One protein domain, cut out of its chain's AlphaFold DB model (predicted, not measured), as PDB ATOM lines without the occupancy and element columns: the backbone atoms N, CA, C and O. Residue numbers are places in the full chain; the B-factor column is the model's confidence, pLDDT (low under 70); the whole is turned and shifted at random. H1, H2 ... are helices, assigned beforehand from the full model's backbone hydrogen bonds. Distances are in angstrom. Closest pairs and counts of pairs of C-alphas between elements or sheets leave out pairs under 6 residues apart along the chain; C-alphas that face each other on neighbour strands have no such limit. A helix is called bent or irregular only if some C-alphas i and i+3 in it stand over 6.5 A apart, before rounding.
ATOM      1  N   GLY A   2     356.778 248.504 297.580       39.94
ATOM      2  CA  GLY A   2     358.138 248.582 298.109       39.94
ATOM      3  C   GLY A   2     358.471 250.038 298.362       39.94
ATOM      4  O   GLY A   2     358.670 250.780 297.404       39.94
ATOM      5  N   VAL A   3     358.507 250.459 299.626       38.91
ATOM      6  CA  VAL A   3     359.090 251.753 299.982       38.91
ATOM      7  C   VAL A   3     360.572 251.650 299.657       38.91
ATOM      8  O   VAL A   3     361.357 251.059 300.400       38.91
ATOM      9  N   GLN A   4     360.961 252.154 298.490       45.69
ATOM     10  CA  GLN A   4     362.360 252.259 298.130       45.69
ATOM     11  C   GLN A   4     362.973 253.277 299.089       45.69
ATOM     12  O   GLN A   4     362.695 254.469 298.991       45.69
ATOM     13  N   LYS A   5     363.733 252.769 300.070       47.25
ATOM     14  CA  LYS A   5     364.504 253.528 301.066       47.25
ATOM     15  C   LYS A   5     365.044 254.788 300.388       47.25
ATOM     16  O   LYS A   5     365.868 254.663 299.481       47.25
ATOM     17  N   TYR A   6     364.543 255.974 300.741       49.25
ATOM     18  CA  TYR A   6     364.920 257.185 300.018       49.25
ATOM     19  C   TYR A   6     366.400 257.519 300.260       49.25
ATOM     20  O   TYR A   6     366.782 258.081 301.281       49.25
ATOM     21  N   VAL A   7     367.227 257.049 299.323       50.56
ATOM     22  CA  VAL A   7     368.203 257.771 298.492       50.56
ATOM     23  C   VAL A   7     369.033 258.857 299.190       50.56
ATOM     24  O   VAL A   7     369.147 259.987 298.720       50.56
ATOM     25  N   GLY A   8     369.761 258.494 300.244       50.38
ATOM     26  CA  GLY A   8     371.132 258.998 300.322       50.38
ATOM     27  C   GLY A   8     371.883 258.488 299.086       50.38
ATOM     28  O   GLY A   8     371.761 257.307 298.757       50.38
ATOM     29  N   ARG A   9     372.610 259.350 298.356       55.78
ATOM     30  CA  ARG A   9     373.437 258.890 297.224       55.78
ATOM     31  C   ARG A   9     374.355 257.778 297.747       55.78
ATOM     32  O   ARG A   9     375.138 258.033 298.661       55.78
ATOM     33  N   LEU A  10     374.233 256.566 297.191       61.12
ATOM     34  CA  LEU A  10     375.112 255.441 297.519       61.12
ATOM     35  C   LEU A  10     376.565 255.917 297.429       61.12
ATOM     36  O   LEU A  10     376.927 256.613 296.477       61.12
ATOM     37  N   ASN A  11     377.376 255.591 298.438       60.31
ATOM     38  CA  ASN A  11     378.787 255.959 298.425       60.31
ATOM     39  C   ASN A  11     379.429 255.384 297.160       60.31
ATOM     40  O   ASN A  11     379.434 254.173 296.950       60.31
ATOM     41  N   GLU A  12     379.936 256.276 296.310       67.31
ATOM     42  CA  GLU A  12     380.675 255.910 295.106       67.31
ATOM     43  C   GLU A  12     381.887 255.060 295.525       67.31
ATOM     44  O   GLU A  12     382.612 255.417 296.463       67.31
ATOM     45  N   LEU A  13     382.091 253.922 294.853       64.69
ATOM     46  CA  LEU A  13     383.234 253.049 295.113       64.69
ATOM     47  C   LEU A  13     384.520 253.890 294.992       64.69
ATOM     48  O   LEU A  13     384.703 254.560 293.978       64.69
ATOM     49  N   ARG A  14     385.412 253.822 295.997       73.69
ATOM     50  CA  ARG A  14     386.714 254.538 296.105       73.69
ATOM     51  C   ARG A  14     386.711 255.943 296.724       73.69
ATOM     52  O   ARG A  14     387.753 256.595 296.725       73.69
ATOM     53  N   ARG A  15     385.608 256.428 297.302       67.56
ATOM     54  CA  ARG A  15     385.643 257.690 298.065       67.56
ATOM     55  C   ARG A  15     386.215 257.479 299.473       67.56
ATOM     56  O   ARG A  15     385.691 256.674 300.232       67.56
ATOM     57  N   THR A  16     387.247 258.240 299.837       69.25
ATOM     58  CA  THR A  16     387.877 258.206 301.174       69.25
ATOM     59  C   THR A  16     387.157 259.070 302.212       69.25
ATOM     60  O   THR A  16     387.257 258.804 303.405       69.25
ATOM     61  N   CYS A  17     386.395 260.082 301.780       62.78
ATOM     62  CA  CYS A  17     385.656 260.988 302.663       62.78
ATOM     63  C   CYS A  17     384.143 260.918 302.403       62.78
ATOM     64  O   CYS A  17     383.696 260.929 301.249       62.78
ATOM     65  N   ARG A  18     383.344 260.873 303.482       60.91
ATOM     66  CA  ARG A  18     381.879 260.975 303.411       60.91
ATOM     67  C   ARG A  18     381.498 262.368 302.914       60.91
ATOM     68  O   ARG A  18     381.979 263.374 303.428       60.91
ATOM     69  N   ARG A  19     380.581 262.456 301.948       59.56
ATOM     70  CA  ARG A  19     379.960 263.743 301.612       59.56
ATOM     71  C   ARG A  19     379.024 264.149 302.748       59.56
ATOM     72  O   ARG A  19     377.958 263.567 302.905       59.56
ATOM     73  N   HIS A  20     379.404 265.171 303.504       54.56
ATOM     74  CA  HIS A  20     378.492 265.857 304.411       54.56
ATOM     75  C   HIS A  20     377.612 266.819 303.605       54.56
ATOM     76  O   HIS A  20     377.897 268.008 303.523       54.56
ATOM     77  N   SER A  21     376.534 266.333 302.987       55.06
ATOM     78  CA  SER A  21     375.380 267.217 302.806       55.06
ATOM     79  C   SER A  21     374.615 267.191 304.124       55.06
ATOM     80  O   SER A  21     374.007 266.176 304.452       55.06
ATOM     81  N   ALA A  22     374.655 268.281 304.895       57.91
ATOM     82  CA  ALA A  22     373.859 268.397 306.123       57.91
ATOM     83  C   ALA A  22     372.344 268.296 305.846       57.91
ATOM     84  O   ALA A  22     371.560 268.032 306.751       57.91
ATOM     85  N   PHE A  23     371.937 268.448 304.583       59.34
ATOM     86  CA  PHE A  23     370.558 268.333 304.140       59.34
ATOM     87  C   PHE A  23     370.129 266.869 303.961       59.34
ATOM     88  O   PHE A  23     370.201 266.292 302.874       59.34
ATOM     89  N   TRP A  24     369.679 266.266 305.056       62.53
ATOM     90  CA  TRP A  24     368.992 264.978 305.049       62.53
ATOM     91  C   TRP A  24     367.514 265.184 304.735       62.53
ATOM     92  O   TRP A  24     366.769 265.628 305.600       62.53
ATOM     93  N   VAL A  25     367.075 264.836 303.522       58.97
ATOM     94  CA  VAL A  25     365.681 265.033 303.065       58.97
ATOM     95  C   VAL A  25     364.659 264.414 304.028       58.97
ATOM     96  O   VAL A  25     363.632 265.024 304.289       58.97
ATOM     97  N   GLY A  26     364.962 263.255 304.621       63.47
ATOM     98  CA  GLY A  26     364.073 262.610 305.596       63.47
ATOM     99  C   GLY A  26     364.022 263.273 306.981       63.47
ATOM    100  O   GLY A  26     363.046 263.078 307.689       63.47
ATOM    101  N   LEU A  27     365.040 264.052 307.371       65.69
ATOM    102  CA  LEU A  27     365.113 264.700 308.694       65.69
ATOM    103  C   LEU A  27     364.789 266.200 308.627       65.69
ATOM    104  O   LEU A  27     364.135 266.744 309.506       65.69
ATOM    105  N   TYR A  28     365.229 266.866 307.560       77.50
ATOM    106  CA  TYR A  28     365.078 268.306 307.354       77.50
ATOM    107  C   TYR A  28     364.023 268.655 306.304       77.50
ATOM    108  O   TYR A  28     363.738 269.833 306.115       77.50
ATOM    109  N   GLY A  29     363.432 267.667 305.623       82.50
ATOM    110  CA  GLY A  29     362.403 267.901 304.608       82.50
ATOM    111  C   GLY A  29     361.201 268.657 305.165       82.50
ATOM    112  O   GLY A  29     360.793 269.646 304.570       82.50
ATOM    113  N   GLN A  30     360.693 268.261 306.337       83.56
ATOM    114  CA  GLN A  30     359.586 268.970 306.989       83.56
ATOM    115  C   GLN A  30     359.966 270.386 307.429       83.56
ATOM    116  O   GLN A  30     359.205 271.316 307.188       83.56
ATOM    117  N   LEU A  31     361.159 270.571 308.009       87.50
ATOM    118  CA  LEU A  31     361.661 271.900 308.379       87.50
ATOM    119  C   LEU A  31     361.784 272.814 307.156       87.50
ATOM    120  O   LEU A  31     361.433 273.985 307.222       87.50
ATOM    121  N   TRP A  32     362.259 272.276 306.034       87.88
ATOM    122  CA  TRP A  32     362.360 273.018 304.787       87.88
ATOM    123  C   TRP A  32     360.989 273.362 304.196       87.88
ATOM    124  O   TRP A  32     360.781 274.507 303.801       87.88
ATOM    125  N   VAL A  33     360.053 272.406 304.171       89.56
ATOM    126  CA  VAL A  33     358.674 272.640 303.714       89.56
ATOM    127  C   VAL A  33     357.998 273.712 304.569       89.56
ATOM    128  O   VAL A  33     357.472 274.666 304.009       89.56
ATOM    129  N   GLY A  34     358.080 273.608 305.900       90.75
ATOM    130  CA  GLY A  34     357.510 274.601 306.813       90.75
ATOM    131  C   GLY A  34     358.181 275.970 306.687       90.75
ATOM    132  O   GLY A  34     357.506 276.991 306.636       90.75
ATOM    133  N   ALA A  35     359.508 276.021 306.536       90.06
ATOM    134  CA  ALA A  35     360.200 277.283 306.284       90.06
ATOM    135  C   ALA A  35     359.710 277.944 304.987       90.06
ATOM    136  O   ALA A  35     359.538 279.161 304.946       90.06
ATOM    137  N   MET A  36     359.449 277.169 303.932       91.81
ATOM    138  CA  MET A  36     358.991 277.727 302.660       91.81
ATOM    139  C   MET A  36     357.646 278.451 302.739       91.81
ATOM    140  O   MET A  36     357.422 279.329 301.911       91.81
ATOM    141  N   GLU A  37     356.804 278.187 303.742       89.56
ATOM    142  CA  GLU A  37     355.601 278.993 303.996       89.56
ATOM    143  C   GLU A  37     355.957 280.453 304.316       89.56
ATOM    144  O   GLU A  37     355.308 281.371 303.828       89.56
ATOM    145  N   SER A  38     357.045 280.679 305.060       93.00
ATOM    146  CA  SER A  38     357.532 282.026 305.401       93.00
ATOM    147  C   SER A  38     358.324 282.688 304.269       93.00
ATOM    148  O   SER A  38     358.401 283.912 304.196       93.00
ATOM    149  N   TRP A  39     358.941 281.896 303.388       92.88
ATOM    150  CA  TRP A  39     359.860 282.392 302.353       92.88
ATOM    151  C   TRP A  39     359.276 282.370 300.931       92.88
ATOM    152  O   TRP A  39     359.993 282.682 299.976       92.88
ATOM    153  N   THR A  40     357.999 282.010 300.763       92.38
ATOM    154  CA  THR A  40     357.363 281.831 299.445       92.38
ATOM    155  C   THR A  40     357.412 283.093 298.577       92.38
ATOM    156  O   THR A  40     357.756 283.025 297.392       92.38
ATOM    157  N   ASP A  41     357.178 284.261 299.175       94.75
ATOM    158  CA  ASP A  41     357.178 285.539 298.458       94.75
ATOM    159  C   ASP A  41     358.577 285.884 297.947       94.75
ATOM    160  O   ASP A  41     358.766 286.220 296.774       94.75
ATOM    161  N   LEU A  42     359.590 285.707 298.804       93.94
ATOM    162  CA  LEU A  42     360.985 285.914 298.427       93.94
ATOM    163  C   LEU A  42     361.406 284.945 297.318       93.94
ATOM    164  O   LEU A  42     362.044 285.351 296.345       93.94
ATOM    165  N   ALA A  43     361.045 283.666 297.433       91.62
ATOM    166  CA  ALA A  43     361.352 282.673 296.411       91.62
ATOM    167  C   ALA A  43     360.704 283.028 295.065       91.62
ATOM    168  O   ALA A  43     361.351 282.908 294.024       91.62
ATOM    169  N   SER A  44     359.467 283.525 295.080       92.81
ATOM    170  CA  SER A  44     358.757 283.968 293.879       92.81
ATOM    171  C   SER A  44     359.430 285.185 293.236       92.81
ATOM    172  O   SER A  44     359.666 285.187 292.025       92.81
ATOM    173  N   ALA A  45     359.846 286.176 294.030       95.56
ATOM    174  CA  ALA A  45     360.617 287.321 293.538       95.56
ATOM    175  C   ALA A  45     361.967 286.891 292.925       95.56
ATOM    176  O   ALA A  45     362.388 287.386 291.874       95.56
ATOM    177  N   LEU A  46     362.640 285.909 293.527       93.44
ATOM    178  CA  LEU A  46     363.879 285.347 292.986       93.44
ATOM    179  C   LEU A  46     363.660 284.604 291.658       93.44
ATOM    180  O   LEU A  46     364.489 284.709 290.752       93.44
ATOM    181  N   MET A  47     362.542 283.888 291.507       93.44
ATOM    182  CA  MET A  47     362.183 283.229 290.246       93.44
ATOM    183  C   MET A  47     361.944 284.238 289.120       93.44
ATOM    184  O   MET A  47     362.402 284.015 287.999       93.44
ATOM    185  N   GLN A  48     361.280 285.356 289.424       94.81
ATOM    186  CA  GLN A  48     361.019 286.427 288.457       94.81
ATOM    187  C   GLN A  48     362.302 287.155 288.038       94.81
ATOM    188  O   GLN A  48     362.493 287.446 286.860       94.81
ATOM    189  N   THR A  49     363.214 287.408 288.981       96.94
ATOM    190  CA  THR A  49     364.482 288.104 288.694       96.94
ATOM    191  C   THR A  49     365.494 287.228 287.955       96.94
ATOM    192  O   THR A  49     366.331 287.748 287.216       96.94
ATOM    193  N   LYS A  50     365.442 285.898 288.128       93.62
ATOM    194  CA  LYS A  50     366.361 284.947 287.479       93.62
ATOM    195  C   LYS A  50     365.613 283.848 286.719       93.62
ATOM    196  O   LYS A  50     365.691 282.674 287.101       93.62
ATOM    197  N   PRO A  51     364.966 284.179 285.585       91.88
ATOM    198  CA  PRO A  51     364.190 283.213 284.806       91.88
ATOM    199  C   PRO A  51     365.052 282.057 284.274       91.88
ATOM    200  O   PRO A  51     364.606 280.915 284.206       91.88
ATOM    201  N   ASN A  52     366.338 282.301 284.004       96.06
ATOM    202  CA  ASN A  52     367.302 281.264 283.617       96.06
ATOM    203  C   ASN A  52     367.553 280.199 284.706       96.06
ATOM    204  O   ASN A  52     368.141 279.152 284.429       96.06
ATOM    205  N   LYS A  53     367.141 280.453 285.952       92.75
ATOM    206  CA  LYS A  53     367.216 279.501 287.065       92.75
ATOM    207  C   LYS A  53     365.872 278.851 287.387       92.75
ATOM    208  O   LYS A  53     365.845 277.968 288.244       92.75
ATOM    209  N   LEU A  54     364.792 279.209 286.687       92.12
ATOM    210  CA  LEU A  54     363.432 278.743 286.969       92.12
ATOM    211  C   LEU A  54     363.328 277.215 287.032       92.12
ATOM    212  O   LEU A  54     362.708 276.680 287.947       92.12
ATOM    213  N   LEU A  55     364.021 276.503 286.137       94.25
ATOM    214  CA  LEU A  55     364.065 275.037 286.145       94.25
ATOM    215  C   LEU A  55     364.540 274.462 287.492       94.25
ATOM    216  O   LEU A  55     364.049 273.427 287.937       94.25
ATOM    217  N   TYR A  56     365.507 275.104 288.150       91.62
ATOM    218  CA  TYR A  56     366.020 274.645 289.443       91.62
ATOM    219  C   TYR A  56     365.037 274.938 290.576       91.62
ATOM    220  O   TYR A  56     364.842 274.086 291.441       91.62
ATOM    221  N   PHE A  57     364.365 276.088 290.530       90.94
ATOM    222  CA  PHE A  57     363.295 276.414 291.470       90.94
ATOM    223  C   PHE A  57     362.121 275.437 291.358       90.94
ATOM    224  O   PHE A  57     361.692 274.879 292.364       90.94
ATOM    225  N   GLN A  58     361.672 275.131 290.138       92.00
ATOM    226  CA  GLN A  58     360.613 274.148 289.883       92.00
ATOM    227  C   GLN A  58     360.976 272.748 290.392       92.00
ATOM    228  O   GLN A  58     360.125 272.048 290.937       92.00
ATOM    229  N   LYS A  59     362.246 272.333 290.264       92.19
ATOM    230  CA  LYS A  59     362.730 271.078 290.864       92.19
ATOM    231  C   LYS A  59     362.608 271.092 292.391       92.19
ATOM    232  O   LYS A  59     362.228 270.071 292.958       92.19
ATOM    233  N   GLY A  60     362.895 272.225 293.034       90.12
ATOM    234  CA  GLY A  60     362.673 272.424 294.468       90.12
ATOM    235  C   GLY A  60     361.195 272.300 294.841       90.12
ATOM    236  O   GLY A  60     360.848 271.470 295.674       90.12
ATOM    237  N   LEU A  61     360.310 273.027 294.155       91.25
ATOM    238  CA  LEU A  61     358.862 272.947 294.391       91.25
ATOM    239  C   LEU A  61     358.327 271.519 294.215       91.25
ATOM    240  O   LEU A  61     357.583 271.019 295.052       91.25
ATOM    241  N   ARG A  62     358.770 270.809 293.170       92.25
ATOM    242  CA  ARG A  62     358.417 269.398 292.968       92.25
ATOM    243  C   ARG A  62     358.895 268.516 294.122       92.25
ATOM    244  O   ARG A  62     358.172 267.613 294.527       92.25
ATOM    245  N   ALA A  63     360.099 268.750 294.643       88.50
ATOM    246  CA  ALA A  63     360.603 268.009 295.796       88.50
ATOM    247  C   ALA A  63     359.770 268.278 297.059       88.50
ATOM    248  O   ALA A  63     359.492 267.332 297.790       88.50
ATOM    249  N   MET A  64     359.317 269.517 297.281       89.44
ATOM    250  CA  MET A  64     358.405 269.841 298.386       89.44
ATOM    251  C   MET A  64     357.088 269.072 298.284       89.44
ATOM    252  O   MET A  64     356.698 268.429 299.252       89.44
ATOM    253  N   VAL A  65     356.453 269.069 297.105       90.50
ATOM    254  CA  VAL A  65     355.202 268.321 296.868       90.50
ATOM    255  C   VAL A  65     355.392 266.833 297.162       90.50
ATOM    256  O   VAL A  65     354.555 266.218 297.814       90.50
ATOM    257  N   LEU A  66     356.516 266.253 296.729       87.00
ATOM    258  CA  LEU A  66     356.826 264.848 297.000       87.00
ATOM    259  C   LEU A  66     357.006 264.569 298.498       87.00
ATOM    260  O   LEU A  66     356.485 263.566 298.978       87.00
ATOM    261  N   ILE A  67     357.700 265.446 299.233       85.31
ATOM    262  CA  ILE A  67     357.842 265.333 300.693       85.31
ATOM    263  C   ILE A  67     356.468 265.401 301.363       85.31
ATOM    264  O   ILE A  67     356.157 264.539 302.174       85.31
ATOM    265  N   GLN A  68     355.638 266.382 300.996       86.12
ATOM    266  CA  GLN A  68     354.289 266.548 301.547       86.12
ATOM    267  C   GLN A  68     353.383 265.348 301.251       86.12
ATOM    268  O   GLN A  68     352.590 264.975 302.101       86.12
ATOM    269  N   SER A  69     353.516 264.723 300.077       85.69
ATOM    270  CA  SER A  69     352.728 263.542 299.689       85.69
ATOM    271  C   SER A  69     353.175 262.230 300.344       85.69
ATOM    272  O   SER A  69     352.477 261.227 300.239       85.69
ATOM    273  N   ALA A  70     354.372 262.215 300.935       80.56
ATOM    274  CA  ALA A  70     354.949 261.050 301.601       80.56
ATOM    275  C   ALA A  70     354.776 261.088 303.131       80.56
ATOM    276  O   ALA A  70     355.225 260.157 303.804       80.56
ATOM    277  N   LEU A  71     354.182 262.168 303.654       65.69
ATOM    278  CA  LEU A  71     353.693 262.293 305.029       65.69
ATOM    279  C   LEU A  71     352.292 261.689 305.138       65.69
ATOM    280  O   LEU A  71     352.037 261.056 306.185       65.69
TER     281      LEU A  71
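AT A GLANCE: This is residues 2 to 71 of the 71 residues of an uncharacterized protein of Chroococcidiopsis cubana SAG 39.79 (UniProt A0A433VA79). After a long loop, residues 2 to 24, the two arms of bent helix H1 and then H2 make a triangle. The printed part has 70 residues, two named helices and no named strand: all helix. It is loose, radius of gyration of the C-alphas 15.0 A, spanning 41 by 28 by 20 A.

HOW THE PARTS SIT: H1, residues 25 to 49, assigned as one helix by its hydrogen bonds, is bent, with C-alphas 38 and 41 7.8 A apart; its arms, H1a to residue 38 and H1b from residue 41, stand about perpendicular at 88 degrees. H2, residues 51 to 69, touches H1a at a steep tilt of 65 degrees, the closest C-alphas, Val 33 and Met 64, 6.0 A apart. H2 only just touches H1b, only at the corner, with 3 pairs of C-alphas within 8 A. Every O i to N i+4 pair is within hydrogen-bond range in H1b, 6 of 10 in H1a, 13 of 15 in H2.

IN THESE COORDINATES: H1a, 19.0 A long, begins at C-alpha 25 (365.681, 265.033, 303.065); H2, 27.2 A, ends at C-alpha 69 (352.728, 263.542, 299.689). Both are irregular: C-alphas 27 and 30 are 7.2 A apart, 52 and 55 7.5 A.

THE WHOLE: The printed part has no cut; pLDDT is under 70 in residues 2 to 13, 15 to 27 and 71.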